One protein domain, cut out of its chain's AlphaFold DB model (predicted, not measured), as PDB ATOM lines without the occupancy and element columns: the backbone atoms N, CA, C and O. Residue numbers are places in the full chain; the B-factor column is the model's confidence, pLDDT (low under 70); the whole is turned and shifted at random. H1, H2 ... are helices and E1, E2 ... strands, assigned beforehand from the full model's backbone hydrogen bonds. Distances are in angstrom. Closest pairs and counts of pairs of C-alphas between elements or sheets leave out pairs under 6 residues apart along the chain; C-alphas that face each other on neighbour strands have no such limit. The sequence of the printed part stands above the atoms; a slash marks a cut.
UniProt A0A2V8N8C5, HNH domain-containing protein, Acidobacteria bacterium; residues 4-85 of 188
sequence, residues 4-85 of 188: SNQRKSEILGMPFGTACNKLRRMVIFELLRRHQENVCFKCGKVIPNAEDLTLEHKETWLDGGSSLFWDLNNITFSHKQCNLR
ATOM      1  N   SER A   4      14.852  62.785  21.473       86.50
ATOM      2  CA  SER A   4      15.915  62.407  20.531       86.50
ATOM      3  C   SER A   4      15.377  61.748  19.251       86.50
ATOM      4  O   SER A   4      15.784  62.113  18.150       86.50
ATOM      5  N   ASN A   5      14.420  60.820  19.365       87.00
ATOM      6  CA  ASN A   5      13.817  60.162  18.201       87.00
ATOM      7  C   ASN A   5      12.931  61.111  17.381       87.00
ATOM      8  O   ASN A   5      12.814  60.930  16.169       87.00
ATOM      9  N   GLN A   6      12.346  62.127  18.020       89.88
ATOM     10  CA  GLN A   6      11.569  63.164  17.346       89.88
ATOM     11  C   GLN A   6      12.459  64.042  16.466       89.88
ATOM     12  O   GLN A   6      12.251  64.077  15.257       89.88
ATOM     13  N   ARG A   7      13.543  64.590  17.032       94.00
ATOM     14  CA  ARG A   7      14.530  65.372  16.271       94.00
ATOM     15  C   ARG A   7      15.104  64.592  15.085       94.00
ATOM     16  O   ARG A   7      15.224  65.119  13.985       94.00
ATOM     17  N   LYS A   8      15.449  63.315  15.289       94.38
ATOM     18  CA  LYS A   8      15.939  62.446  14.204       94.38
ATOM     19  C   LYS A   8      14.904  62.272  13.093       94.38
ATOM     20  O   LYS A   8      15.274  62.281  11.927       94.38
ATOM     21  N   SER A   9      13.632  62.102  13.449       94.19
ATOM     22  CA  SER A   9      12.571  61.894  12.461       94.19
ATOM     23  C   SER A   9      12.259  63.167  11.674       94.19
ATOM     24  O   SER A   9      12.015  63.075  10.477       94.19
ATOM     25  N   GLU A  10      12.335  64.339  12.315       94.69
ATOM     26  CA  GLU A  10      12.213  65.650  11.659       94.69
ATOM     27  C   GLU A  10      13.329  65.865  10.628       94.69
ATOM     28  O   GLU A  10      13.046  66.188   9.479       94.69
ATOM     29  N   ILE A  11      14.588  65.602  11.002       95.88
ATOM     30  CA  ILE A  11      15.744  65.744  10.096       95.88
ATOM     31  C   ILE A  11      15.658  64.773   8.911       95.88
ATOM     32  O   ILE A  11      15.981  65.133   7.783       95.88
ATOM     33  N   LEU A  12      15.261  63.524   9.162       95.44
ATOM     34  CA  LEU A  12      15.259  62.465   8.146       95.44
ATOM     35  C   LEU A  12      13.973  62.423   7.308       95.44
ATOM     36  O   LEU A  12      13.910  61.664   6.341       95.44
ATOM     37  N   GLY A  13      12.933  63.167   7.699       96.75
ATOM     38  CA  GLY A  13      11.605  63.122   7.079       96.75
ATOM     39  C   GLY A  13      10.888  61.769   7.221       96.75
ATOM     40  O   GLY A  13       9.921  61.503   6.513       96.75
ATOM     41  N   MET A  14      11.374  60.880   8.093       96.06
ATOM     42  CA  MET A  14      10.806  59.552   8.348       96.06
ATOM     43  C   MET A  14      11.274  59.002   9.703       96.06
ATOM     44  O   MET A  14      12.305  59.444  10.214       96.06
ATOM     45  N   PRO A  15      10.593  57.994  10.282       95.88
ATOM     46  CA  PRO A  15      11.036  57.376  11.527       95.88
ATOM     47  C   PRO A  15      12.474  56.847  11.438       95.88
ATOM     48  O   PRO A  15      12.828  56.144  10.489       95.88
ATOM     49  N   PHE A  16      13.289  57.126  12.461       94.75
ATOM     50  CA  PHE A  16      14.713  56.755  12.493       94.75
ATOM     51  C   PHE A  16      14.967  55.268  12.183       94.75
ATOM     52  O   PHE A  16      15.865  54.940  11.410       94.75
ATOM     53  N   GLY A  17      14.141  54.359  12.713       93.38
ATOM     54  CA  GLY A  17      14.250  52.923  12.427       93.38
ATOM     55  C   GLY A  17      14.053  52.580  10.944       93.38
ATOM     56  O   GLY A  17      14.797  51.764  10.396       93.38
ATOM     57  N   THR A  18      13.112  53.246  10.270       94.88
ATOM     58  CA  THR A  18      12.872  53.102   8.827       94.88
ATOM     59  C   THR A  18      14.066  53.602   8.023       94.88
ATOM     60  O   THR A  18      14.523  52.902   7.119       94.88
ATOM     61  N   ALA A  19      14.623  54.758   8.393       95.88
ATOM     62  CA  ALA A  19      15.822  55.302   7.760       95.88
ATOM     63  C   ALA A  19      17.024  54.355   7.907       95.88
ATOM     64  O   ALA A  19      17.693  54.053   6.921       95.88
ATOM     65  N   CYS A  20      17.260  53.804   9.103       95.75
ATOM     66  CA  CYS A  20      18.323  52.821   9.324       95.75
ATOM     67  C   CYS A  20      18.109  51.529   8.524       95.75
ATOM     68  O   CYS A  20      19.066  50.990   7.975       95.75
ATOM     69  N   ASN A  21      16.873  51.028   8.435       94.94
ATOM     70  CA  ASN A  21      16.557  49.854   7.616       94.94
ATOM     71  C   ASN A  21      16.820  50.126   6.127       94.94
ATOM     72  O   ASN A  21      17.409  49.286   5.448       94.94
ATOM     73  N   LYS A  22      16.429  51.308   5.633       95.25
ATOM     74  CA  LYS A  22      16.699  51.744   4.258       95.25
ATOM     75  C   LYS A  22      18.203  51.838   3.994       95.25
ATOM     76  O   LYS A  22      18.682  51.249   3.029       95.25
ATOM     77  N   LEU A  23      18.951  52.479   4.894       96.75
ATOM     78  CA  LEU A  23      20.407  52.588   4.808       96.75
ATOM     79  C   LEU A  23      21.081  51.210   4.782       96.75
ATOM     80  O   LEU A  23      21.892  50.951   3.900       96.75
ATOM     81  N   ARG A  24      20.712  50.298   5.691       96.69
ATOM     82  CA  ARG A  24      21.264  48.932   5.712       96.69
ATOM     83  C   ARG A  24      21.005  48.193   4.398       96.69
ATOM     84  O   ARG A  24      21.926  47.580   3.870       96.69
ATOM     85  N   ARG A  25      19.798  48.296   3.825       95.81
ATOM     86  CA  ARG A  25      19.487  47.703   2.508       95.81
ATOM     87  C   ARG A  25      20.342  48.296   1.389       95.81
ATOM     88  O   ARG A  25      20.820  47.541   0.549       95.81
ATOM     89  N   MET A  26      20.559  49.612   1.388       97.44
ATOM     90  CA  MET A  26      21.424  50.277   0.404       97.44
ATOM     91  C   MET A  26      22.878  49.811   0.511       97.44
ATOM     92  O   MET A  26      23.483  49.495  -0.508       97.44
ATOM     93  N   VAL A  27      23.413  49.717   1.733       97.88
ATOM     94  CA  VAL A  27      24.778  49.230   1.981       97.88
ATOM     95  C   VAL A  27      24.934  47.784   1.509       97.88
ATOM     96  O   VAL A  27      25.858  47.492   0.757       97.88
ATOM     97  N   ILE A  28      24.010  46.893   1.887       96.94
ATOM     98  CA  ILE A  28      24.039  45.485   1.458       96.94
ATOM     99  C   ILE A  28      23.979  45.392  -0.070       96.94
ATOM    100  O   ILE A  28      24.800  44.710  -0.671       96.94
ATOM    101  N   PHE A  29      23.044  46.099  -0.712       98.00
ATOM    102  CA  PHE A  29      22.914  46.090  -2.169       98.00
ATOM    103  C   PHE A  29      24.198  46.533  -2.876       98.00
ATOM    104  O   PHE A  29      24.611  45.906  -3.849       98.00
ATOM    105  N   GLU A  30      24.834  47.597  -2.387       98.19
ATOM    106  CA  GLU A  30      26.069  48.106  -2.975       98.19
ATOM    107  C   GLU A  30      27.216  47.095  -2.858       98.19
ATOM    108  O   GLU A  30      27.940  46.888  -3.830       98.19
ATOM    109  N   LEU A  31      27.351  46.424  -1.710       97.88
ATOM    110  CA  LEU A  31      28.336  45.355  -1.528       97.88
ATOM    111  C   LEU A  31      28.079  44.197  -2.499       97.88
ATOM    112  O   LEU A  31      28.987  43.798  -3.224       97.88
ATOM    113  N   LEU A  32      26.832  43.726  -2.598       96.69
ATOM    114  CA  LEU A  32      26.466  42.663  -3.539       96.69
ATOM    115  C   LEU A  32      26.783  43.047  -4.982       96.69
ATOM    116  O   LEU A  32      27.341  42.250  -5.727       96.69
ATOM    117  N   ARG A  33      26.469  44.282  -5.385       97.06
ATOM    118  CA  ARG A  33      26.756  44.773  -6.736       97.06
ATOM    119  C   ARG A  33      28.259  44.801  -7.024       97.06
ATOM    120  O   ARG A  33      28.662  44.392  -8.108       97.06
ATOM    121  N   ARG A  34      29.084  45.249  -6.070       97.69
ATOM    122  CA  ARG A  34      30.555  45.280  -6.211       97.69
ATOM    123  C   ARG A  34      31.154  43.888  -6.398       97.69
ATOM    124  O   ARG A  34      32.086  43.741  -7.179       97.69
ATOM    125  N   HIS A  35      30.589  42.891  -5.725       96.00
ATOM    126  CA  HIS A  35      31.009  41.493  -5.834       96.00
ATOM    127  C   HIS A  35      30.256  40.703  -6.919       96.00
ATOM    128  O   HIS A  35      30.493  39.513  -7.072       96.00
ATOM    129  N   GLN A  36      29.382  41.351  -7.702       93.00
ATOM    130  CA  GLN A  36      28.534  40.710  -8.724       93.00
ATOM    131  C   GLN A  36      27.605  39.615  -8.161       93.00
ATOM    132  O   GLN A  36      27.137  38.732  -8.876       93.00
ATOM    133  N   GLU A  37      27.276  39.712  -6.875       92.38
ATOM    134  CA  GLU A  37      26.388  38.807  -6.143       92.38
ATOM    135  C   GLU A  37      24.952  39.340  -6.051       92.38
ATOM    136  O   GLU A  37      24.092  38.765  -5.384       92.38
ATOM    137  N   ASN A  38      24.633  40.439  -6.740       96.19
ATOM    138  CA  ASN A  38      23.278  40.985  -6.805       96.19
ATOM    139  C   ASN A  38      22.379  40.188  -7.767       96.19
ATOM    140  O   ASN A  38      21.616  40.764  -8.541       96.19
ATOM    141  N   VAL A  39      22.448  38.860  -7.716       91.31
ATOM    142  CA  VAL A  39      21.651  37.937  -8.524       91.31
ATOM    143  C   VAL A  39      20.549  37.343  -7.658       91.31
ATOM    144  O   VAL A  39      20.785  36.825  -6.571       91.31
ATOM    145  N   CYS A  40      19.311  37.417  -8.136       92.19
ATOM    146  CA  CYS A  40      18.164  36.890  -7.414       92.19
ATOM    147  C   CYS A  40      18.199  35.361  -7.357       92.19
ATOM    148  O   CYS A  40      18.090  34.704  -8.393       92.19
ATOM    149  N   PHE A  41      18.211  34.799  -6.150       89.38
ATOM    150  CA  PHE A  41      18.213  33.355  -5.913       89.38
ATOM    151  C   PHE A  41      17.018  32.631  -6.556       89.38
ATOM    152  O   PHE A  41      17.148  31.506  -7.029       89.38
ATOM    153  N   LYS A  42      15.847  33.280  -6.641       84.56
ATOM    154  CA  LYS A  42      14.627  32.647  -7.178       84.56
ATOM    155  C   LYS A  42      14.538  32.631  -8.700       84.56
ATOM    156  O   LYS A  42      13.905  31.734  -9.248       84.56
ATOM    157  N   CYS A  43      15.068  33.645  -9.389       84.56
ATOM    158  CA  CYS A  43      14.892  33.769 -10.844       84.56
ATOM    159  C   CYS A  43      16.188  33.899 -11.649       84.56
ATOM    160  O   CYS A  43      16.111  33.977 -12.871       84.56
ATOM    161  N   GLY A  44      17.348  33.970 -10.993       84.69
ATOM    162  CA  GLY A  44      18.659  34.086 -11.635       84.69
ATOM    163  C   GLY A  44      18.934  35.433 -12.311       84.69
ATOM    164  O   GLY A  44      19.977  35.602 -12.929       84.69
ATOM    165  N   LYS A  45      18.017  36.406 -12.226       88.75
ATOM    166  CA  LYS A  45      18.182  37.734 -12.842       88.75
ATOM    167  C   LYS A  45      18.796  38.711 -11.847       88.75
ATOM    168  O   LYS A  45      18.543  38.624 -10.645       88.75
ATOM    169  N   VAL A  46      19.542  39.676 -12.372       93.88
ATOM    170  CA  VAL A  46      20.158  40.750 -11.589       93.88
ATOM    171  C   VAL A  46      19.086  41.570 -10.861       93.88
ATOM    172  O   VAL A  46      18.021  41.875 -11.407       93.88
ATOM    173  N   ILE A  47      19.350  41.912  -9.606       96.69
ATOM    174  CA  ILE A  47      18.545  42.823  -8.795       96.69
ATOM    175  C   ILE A  47      18.972  44.250  -9.164       96.69
ATOM    176  O   ILE A  47      20.148  44.587  -9.001       96.69
ATOM    177  N   PRO A  48      18.064  45.090  -9.692       94.75
ATOM    178  CA  PRO A  48      18.451  46.366 -10.292       94.75
ATOM    179  C   PRO A  48      18.742  47.463  -9.260       94.75
ATOM    180  O   PRO A  48      19.480  48.396  -9.556       94.75
ATOM    181  N   ASN A  49      18.142  47.390  -8.067       96.81
ATOM    182  CA  ASN A  49      18.279  48.416  -7.035       96.81
ATOM    183  C   ASN A  49      18.005  47.865  -5.626       96.81
ATOM    184  O   ASN A  49      17.391  46.812  -5.451       96.81
ATOM    185  N   ALA A  50      18.418  48.632  -4.614       96.75
ATOM    186  CA  ALA A  50      18.247  48.288  -3.204       96.75
ATOM    187  C   ALA A  50      16.776  48.175  -2.760       96.75
ATOM    188  O   ALA A  50      16.481  47.452  -1.810       96.75
ATOM    189  N   GLU A  51      15.843  48.860  -3.430       94.62
ATOM    190  CA  GLU A  51      14.417  48.811  -3.078       94.62
ATOM    191  C   GLU A  51      13.736  47.516  -3.514       94.62
ATOM    192  O   GLU A  51      12.768  47.083  -2.879       94.62
ATOM    193  N   ASP A  52      14.275  46.866  -4.540       94.81
ATOM    194  CA  ASP A  52      13.852  45.543  -4.976       94.81
ATOM    195  C   ASP A  52      14.628  44.419  -4.269       94.81
ATOM    196  O   ASP A  52      14.238  43.265  -4.356       94.81
ATOM    197  N   LEU A  53      15.687  44.715  -3.509       96.00
ATOM    198  CA  LEU A  53      16.438  43.710  -2.750       96.00
ATOM    199  C   LEU A  53      15.664  43.234  -1.511       96.00
ATOM    200  O   LEU A  53      15.260  44.042  -0.667       96.00
ATOM    201  N   THR A  54      15.535  41.918  -1.359       94.88
ATOM    202  CA  THR A  54      15.036  41.254  -0.149       94.88
ATOM    203  C   THR A  54      16.038  40.212   0.335       94.88
ATOM    204  O   THR A  54      16.633  39.524  -0.487       94.88
ATOM    205  N   LEU A  55      16.212  40.107   1.656       94.06
ATOM    206  CA  LEU A  55      17.017  39.083   2.328       94.06
ATOM    207  C   LEU A  55      16.076  38.002   2.869       94.06
ATOM    208  O   LEU A  55      15.084  38.332   3.523       94.06
ATOM    209  N   GLU A  56      16.364  36.737   2.586       90.94
ATOM    210  CA  GLU A  56      15.551  35.595   3.021       90.94
ATOM    211  C   GLU A  56      16.401  34.341   3.259       90.94
ATOM    212  O   GLU A  56      17.531  34.246   2.775       90.94
ATOM    213  N   HIS A  57      15.841  33.368   3.979       91.88
ATOM    214  CA  HIS A  57      16.459  32.056   4.156       91.88
ATOM    215  C   HIS A  57      16.166  31.127   2.960       91.88
ATOM    216  O   HIS A  57      15.058  31.165   2.420       91.88
ATOM    217  N   LYS A  58      17.129  30.285   2.549       87.06
ATOM    218  CA  LYS A  58      16.934  29.240   1.517       87.06
ATOM    219  C   LYS A  58      15.957  28.182   2.013       87.06
ATOM    220  O   LYS A  58      15.042  27.786   1.292       87.06
ATOM    221  N   GLU A  59      16.164  27.759   3.253       86.44
ATOM    222  CA  GLU A  59      15.388  26.754   3.960       86.44
ATOM    223  C   GLU A  59      14.699  27.353   5.186       86.44
ATOM    224  O   GLU A  59      15.191  28.286   5.829       86.44
ATOM    225  N   THR A  60      13.536  26.799   5.524       88.25
ATOM    226  CA  THR A  60      12.758  27.244   6.678       88.25
ATOM    227  C   THR A  60      13.465  26.851   7.978       88.25
ATOM    228  O   THR A  60      13.534  25.677   8.328       88.25
ATOM    229  N   TRP A  61      13.921  27.840   8.746       91.25
ATOM    230  CA  TRP A  61      14.554  27.618  10.053       91.25
ATOM    231  C   TRP A  61      13.561  27.242  11.167       91.25
ATOM    232  O   TRP A  61      13.975  26.712  12.192       91.25
ATOM    233  N   LEU A  62      12.256  27.494  10.989       89.06
ATOM    234  CA  LEU A  62      11.236  27.149  11.993       89.06
ATOM    235  C   LEU A  62      11.203  25.643  12.287       89.06
ATOM    236  O   LEU A  62      11.054  25.263  13.443       89.06
ATOM    237  N   ASP A  63      11.385  24.814  11.255       84.62
ATOM    238  CA  ASP A  63      11.344  23.354  11.382       84.62
ATOM    239  C   ASP A  63      12.738  22.754  11.630       84.62
ATOM    240  O   ASP A  63      12.862  21.726  12.291       84.62
ATOM    241  N   GLY A  64      13.799  23.392  11.116       80.88
ATOM    242  CA  GLY A  64      15.178  22.895  11.228       80.88
ATOM    243  C   GLY A  64      16.007  23.501  12.370       80.88
ATOM    244  O   GLY A  64      17.180  23.167  12.515       80.88
ATOM    245  N   GLY A  65      15.410  24.361  13.197       91.88
ATOM    246  CA  GLY A  65      16.012  24.880  14.424       91.88
ATOM    247  C   GLY A  65      16.782  26.195  14.271       91.88
ATOM    248  O   GLY A  65      17.014  26.718  13.180       91.88
ATOM    249  N   SER A  66      17.187  26.755  15.415       94.38
ATOM    250  CA  SER A  66      17.824  28.076  15.494       94.38
ATOM    251  C   SER A  66      19.191  28.145  14.812       94.38
ATOM    252  O   SER A  66      19.585  29.218  14.369       94.38
ATOM    253  N   SER A  67      19.908  27.028  14.674       94.12
ATOM    254  CA  SER A  67      21.184  26.975  13.949       94.12
ATOM    255  C   SER A  67      21.034  27.418  12.490       94.12
ATOM    256  O   SER A  67      21.836  28.220  12.017       94.12
ATOM    257  N   LEU A  68      19.961  26.999  11.807       92.88
ATOM    258  CA  LEU A  68      19.663  27.410  10.428       92.88
ATOM    259  C   LEU A  68      19.343  28.898  10.294       92.88
ATOM    260  O   LEU A  68      19.477  29.456   9.205       92.88
ATOM    261  N   PHE A  69      18.895  29.546  11.371       94.62
ATOM    262  CA  PHE A  69      18.643  30.982  11.352       94.62
ATOM    263  C   PHE A  69      19.952  31.776  11.239       94.62
ATOM    264  O   PHE A  69      19.982  32.794  10.545       94.62
ATOM    265  N   TRP A  70      21.008  31.297  11.906       95.31
ATOM    266  CA  TRP A  70      22.325  31.941  11.980       95.31
ATOM    267  C   TRP A  70      23.304  31.489  10.892       95.31
ATOM    268  O   TRP A  70      24.355  32.107  10.732       95.31
ATOM    269  N   ASP A  71      22.979  30.437  10.141       94.69
ATOM    270  CA  ASP A  71      23.813  29.967   9.039       94.69
ATOM    271  C   ASP A  71      23.798  30.959   7.868       94.69
ATOM    272  O   ASP A  71      22.795  31.121   7.169       94.69
ATOM    273  N   LEU A  72      24.943  31.597   7.616       94.31
ATOM    274  CA  LEU A  72      25.123  32.522   6.496       94.31
ATOM    275  C   LEU A  72      24.946  31.835   5.138       94.31
ATOM    276  O   LEU A  72      24.495  32.478   4.192       94.31
ATOM    277  N   ASN A  73      25.222  30.531   5.037       92.88
ATOM    278  CA  ASN A  73      24.977  29.777   3.809       92.88
ATOM    279  C   ASN A  73      23.486  29.560   3.555       92.88
ATOM    280  O   ASN A  73      23.097  29.328   2.407       92.88
ATOM    281  N   ASN A  74      22.651  29.664   4.588       93.06
ATOM    282  CA  ASN A  74      21.205  29.636   4.459       93.06
ATOM    283  C   ASN A  74      20.629  31.020   4.115       93.06
ATOM    284  O   ASN A  74      19.440  31.119   3.847       93.06
ATOM    285  N   ILE A  75      21.426  32.092   4.065       94.25
ATOM    286  CA  ILE A  75      20.959  33.430   3.675       94.25
ATOM    287  C   ILE A  75      21.080  33.626   2.162       94.25
ATOM    288  O   ILE A  75      22.074  33.261   1.536       94.25
ATOM    289  N   THR A  76      20.053  34.220   1.552       94.44
ATOM    290  CA  THR A  76      20.032  34.595   0.131       94.44
ATOM    291  C   THR A  76      19.355  35.926  -0.116       94.44
ATOM    292  O   THR A  76      18.686  36.496   0.749       94.44
ATOM    293  N   PHE A  77      19.519  36.398  -1.350       95.06
ATOM    294  CA  PHE A  77      18.937  37.627  -1.845       95.06
ATOM    295  C   PHE A  77      17.985  37.353  -3.005       95.06
ATOM    296  O   PHE A  77      18.264  36.545  -3.893       95.06
ATOM    297  N   SER A  78      16.860  38.059  -3.038       93.75
ATOM    298  CA  SER A  78      15.909  37.980  -4.145       93.75
ATOM    299  C   SER A  78      15.215  39.305  -4.415       93.75
ATOM    300  O   SER A  78      15.251  40.229  -3.601       93.75
ATOM    301  N   HIS A  79      14.564  39.405  -5.579       93.38
ATOM    302  CA  HIS A  79      13.664  40.522  -5.853       93.38
ATOM    303  C   HIS A  79      12.491  40.504  -4.874       93.38
ATOM    304  O   HIS A  79      11.913  39.446  -4.609       93.38
ATOM    305  N   LYS A  80      12.030  41.678  -4.454       92.25
ATOM    306  CA  LYS A  80      10.836  41.849  -3.626       92.25
ATOM    307  C   LYS A  80       9.633  41.184  -4.282       92.25
ATOM    308  O   LYS A  80       8.882  40.467  -3.625       92.25
ATOM    309  N   GLN A  81       9.479  41.345  -5.597       88.31
ATOM    310  CA  GLN A  81       8.405  40.682  -6.340       88.31
ATOM    311  C   GLN A  81       8.551  39.151  -6.361       88.31
ATOM    312  O   GLN A  81       7.543  38.448  -6.282       88.31
ATOM    313  N   CYS A  82       9.778  38.629  -6.456       86.19
ATOM    314  CA  CYS A  82      10.029  37.188  -6.408       86.19
ATOM    315  C   CYS A  82       9.736  36.620  -5.015       86.19
ATOM    316  O   CYS A  82       9.199  35.518  -4.914       86.19
ATOM    317  N   ASN A  83      10.020  37.375  -3.949       85.31
ATOM    318  CA  ASN A  83       9.710  36.943  -2.592       85.31
ATOM    319  C   ASN A  83       8.201  36.958  -2.290       85.31
ATOM    320  O   ASN A  83       7.661  35.991  -1.757       85.31
ATOM    321  N   LEU A  84       7.494  38.013  -2.706       78.19
ATOM    322  CA  LEU A  84       6.040  38.127  -2.517       78.19
ATOM    323  C   LEU A  84       5.257  37.033  -3.255       78.19
ATOM    324  O   LEU A  84       4.184  36.612  -2.824       78.19
ATOM    325  N   ARG A  85       5.790  36.555  -4.379       63.62
ATOM    326  CA  ARG A  85       5.167  35.521  -5.198       63.62
ATOM    327  C   ARG A  85       5.492  34.117  -4.674       63.62
ATOM    328  O   ARG A  85       6.208  33.358  -5.325       63.62
TER     329      ARG A  85
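Overview. This is residues 4 to 85 of the 188 residues of the protein "HNH domain-containing protein" of Acidobacteria bacterium (UniProt A0A2V8N8C5). A two-stranded antiparallel ribbon, E1 and E2, makes the core; the long helix H2 passes it with residues 25 to 32, while its first residues reach away to H1, which makes a corner with it. The short helices H3 and H4 lie beyond one end of the ribbon, where residues 62 to 67 stick out, H5 follows E2 at the other end, and a long loop, residues 35 to 52, folds back from H2 to E1. The printed part has 82 residues with five named helices and two strands, in the order H1 H2 E1 H3 H4 E2 H5, and its class is mostly helix. It is loose, with a radius of gyration of the C-alphas of 15.2 A and spans of 42 by 30 by 25 A.

Along the chain. Find C-alpha 4 at (15.915, 62.407, 20.531); from there H1 runs over residues 4 to 12, 12.4 A long. H2, residues 16 to 34, begins at C-alpha 16 (14.713, 56.755, 12.493) and covers 27.1 A. After the loop look for E1, residues 53 to 57, 13.5 A long. H3, residues 61 to 64, and H4, residues 66 to 70, come next. E2, residues 75 to 79, is 13.9 A long, and H5, residues 80 to 84, ends at C-alpha 84 (6.040, 38.127, -2.517).

Arrangement. Start at H1, which touches H2 at residues 16 to 19 alone; the closest C-alphas, of Ser 9 and Phe 16, are 5.6 A apart. Their lines stand at a steep tilt of 53 degrees, the same way. Further on, the closest C-alphas of H2 and E1, of Phe 29 and Leu 53, are 6.9 A apart. E1 and E2 are antiparallel, with 142 degrees between their directions; look at N 54 and O 78, 2.8 A apart, and N 76 and O 56, 2.8 A apart, both within hydrogen-bond range. H3 and H4 only just touch, and only at the corner by their link, with 3 pairs of C-alphas within 8 A; the closest, of Trp 61 and Leu 68, are 5.1 A apart. The closest C-alphas of E1 and H5, of Thr 54 and Lys 80, are 5.5 A apart. H1 is apart from E1, E2, H3, H4 and H5. Every O i to N i+4 pair is within hydrogen-bond range in H1, H2 and H5; H4 has 0 of 1, beside 2 of 2 O i to N i+3 pairs, and H3 is too short for an i+4 pair.

Size, cuts and confidence. The two C-alphas farthest apart, of Ser 4 and Gly 44, are 42.9 A apart. The printed part has no cut. The link from H2 to E1, 18 residues, is long; the other links are tight. The mean pLDDT of the printed part is 92.6, and residue 85 alone is under 70.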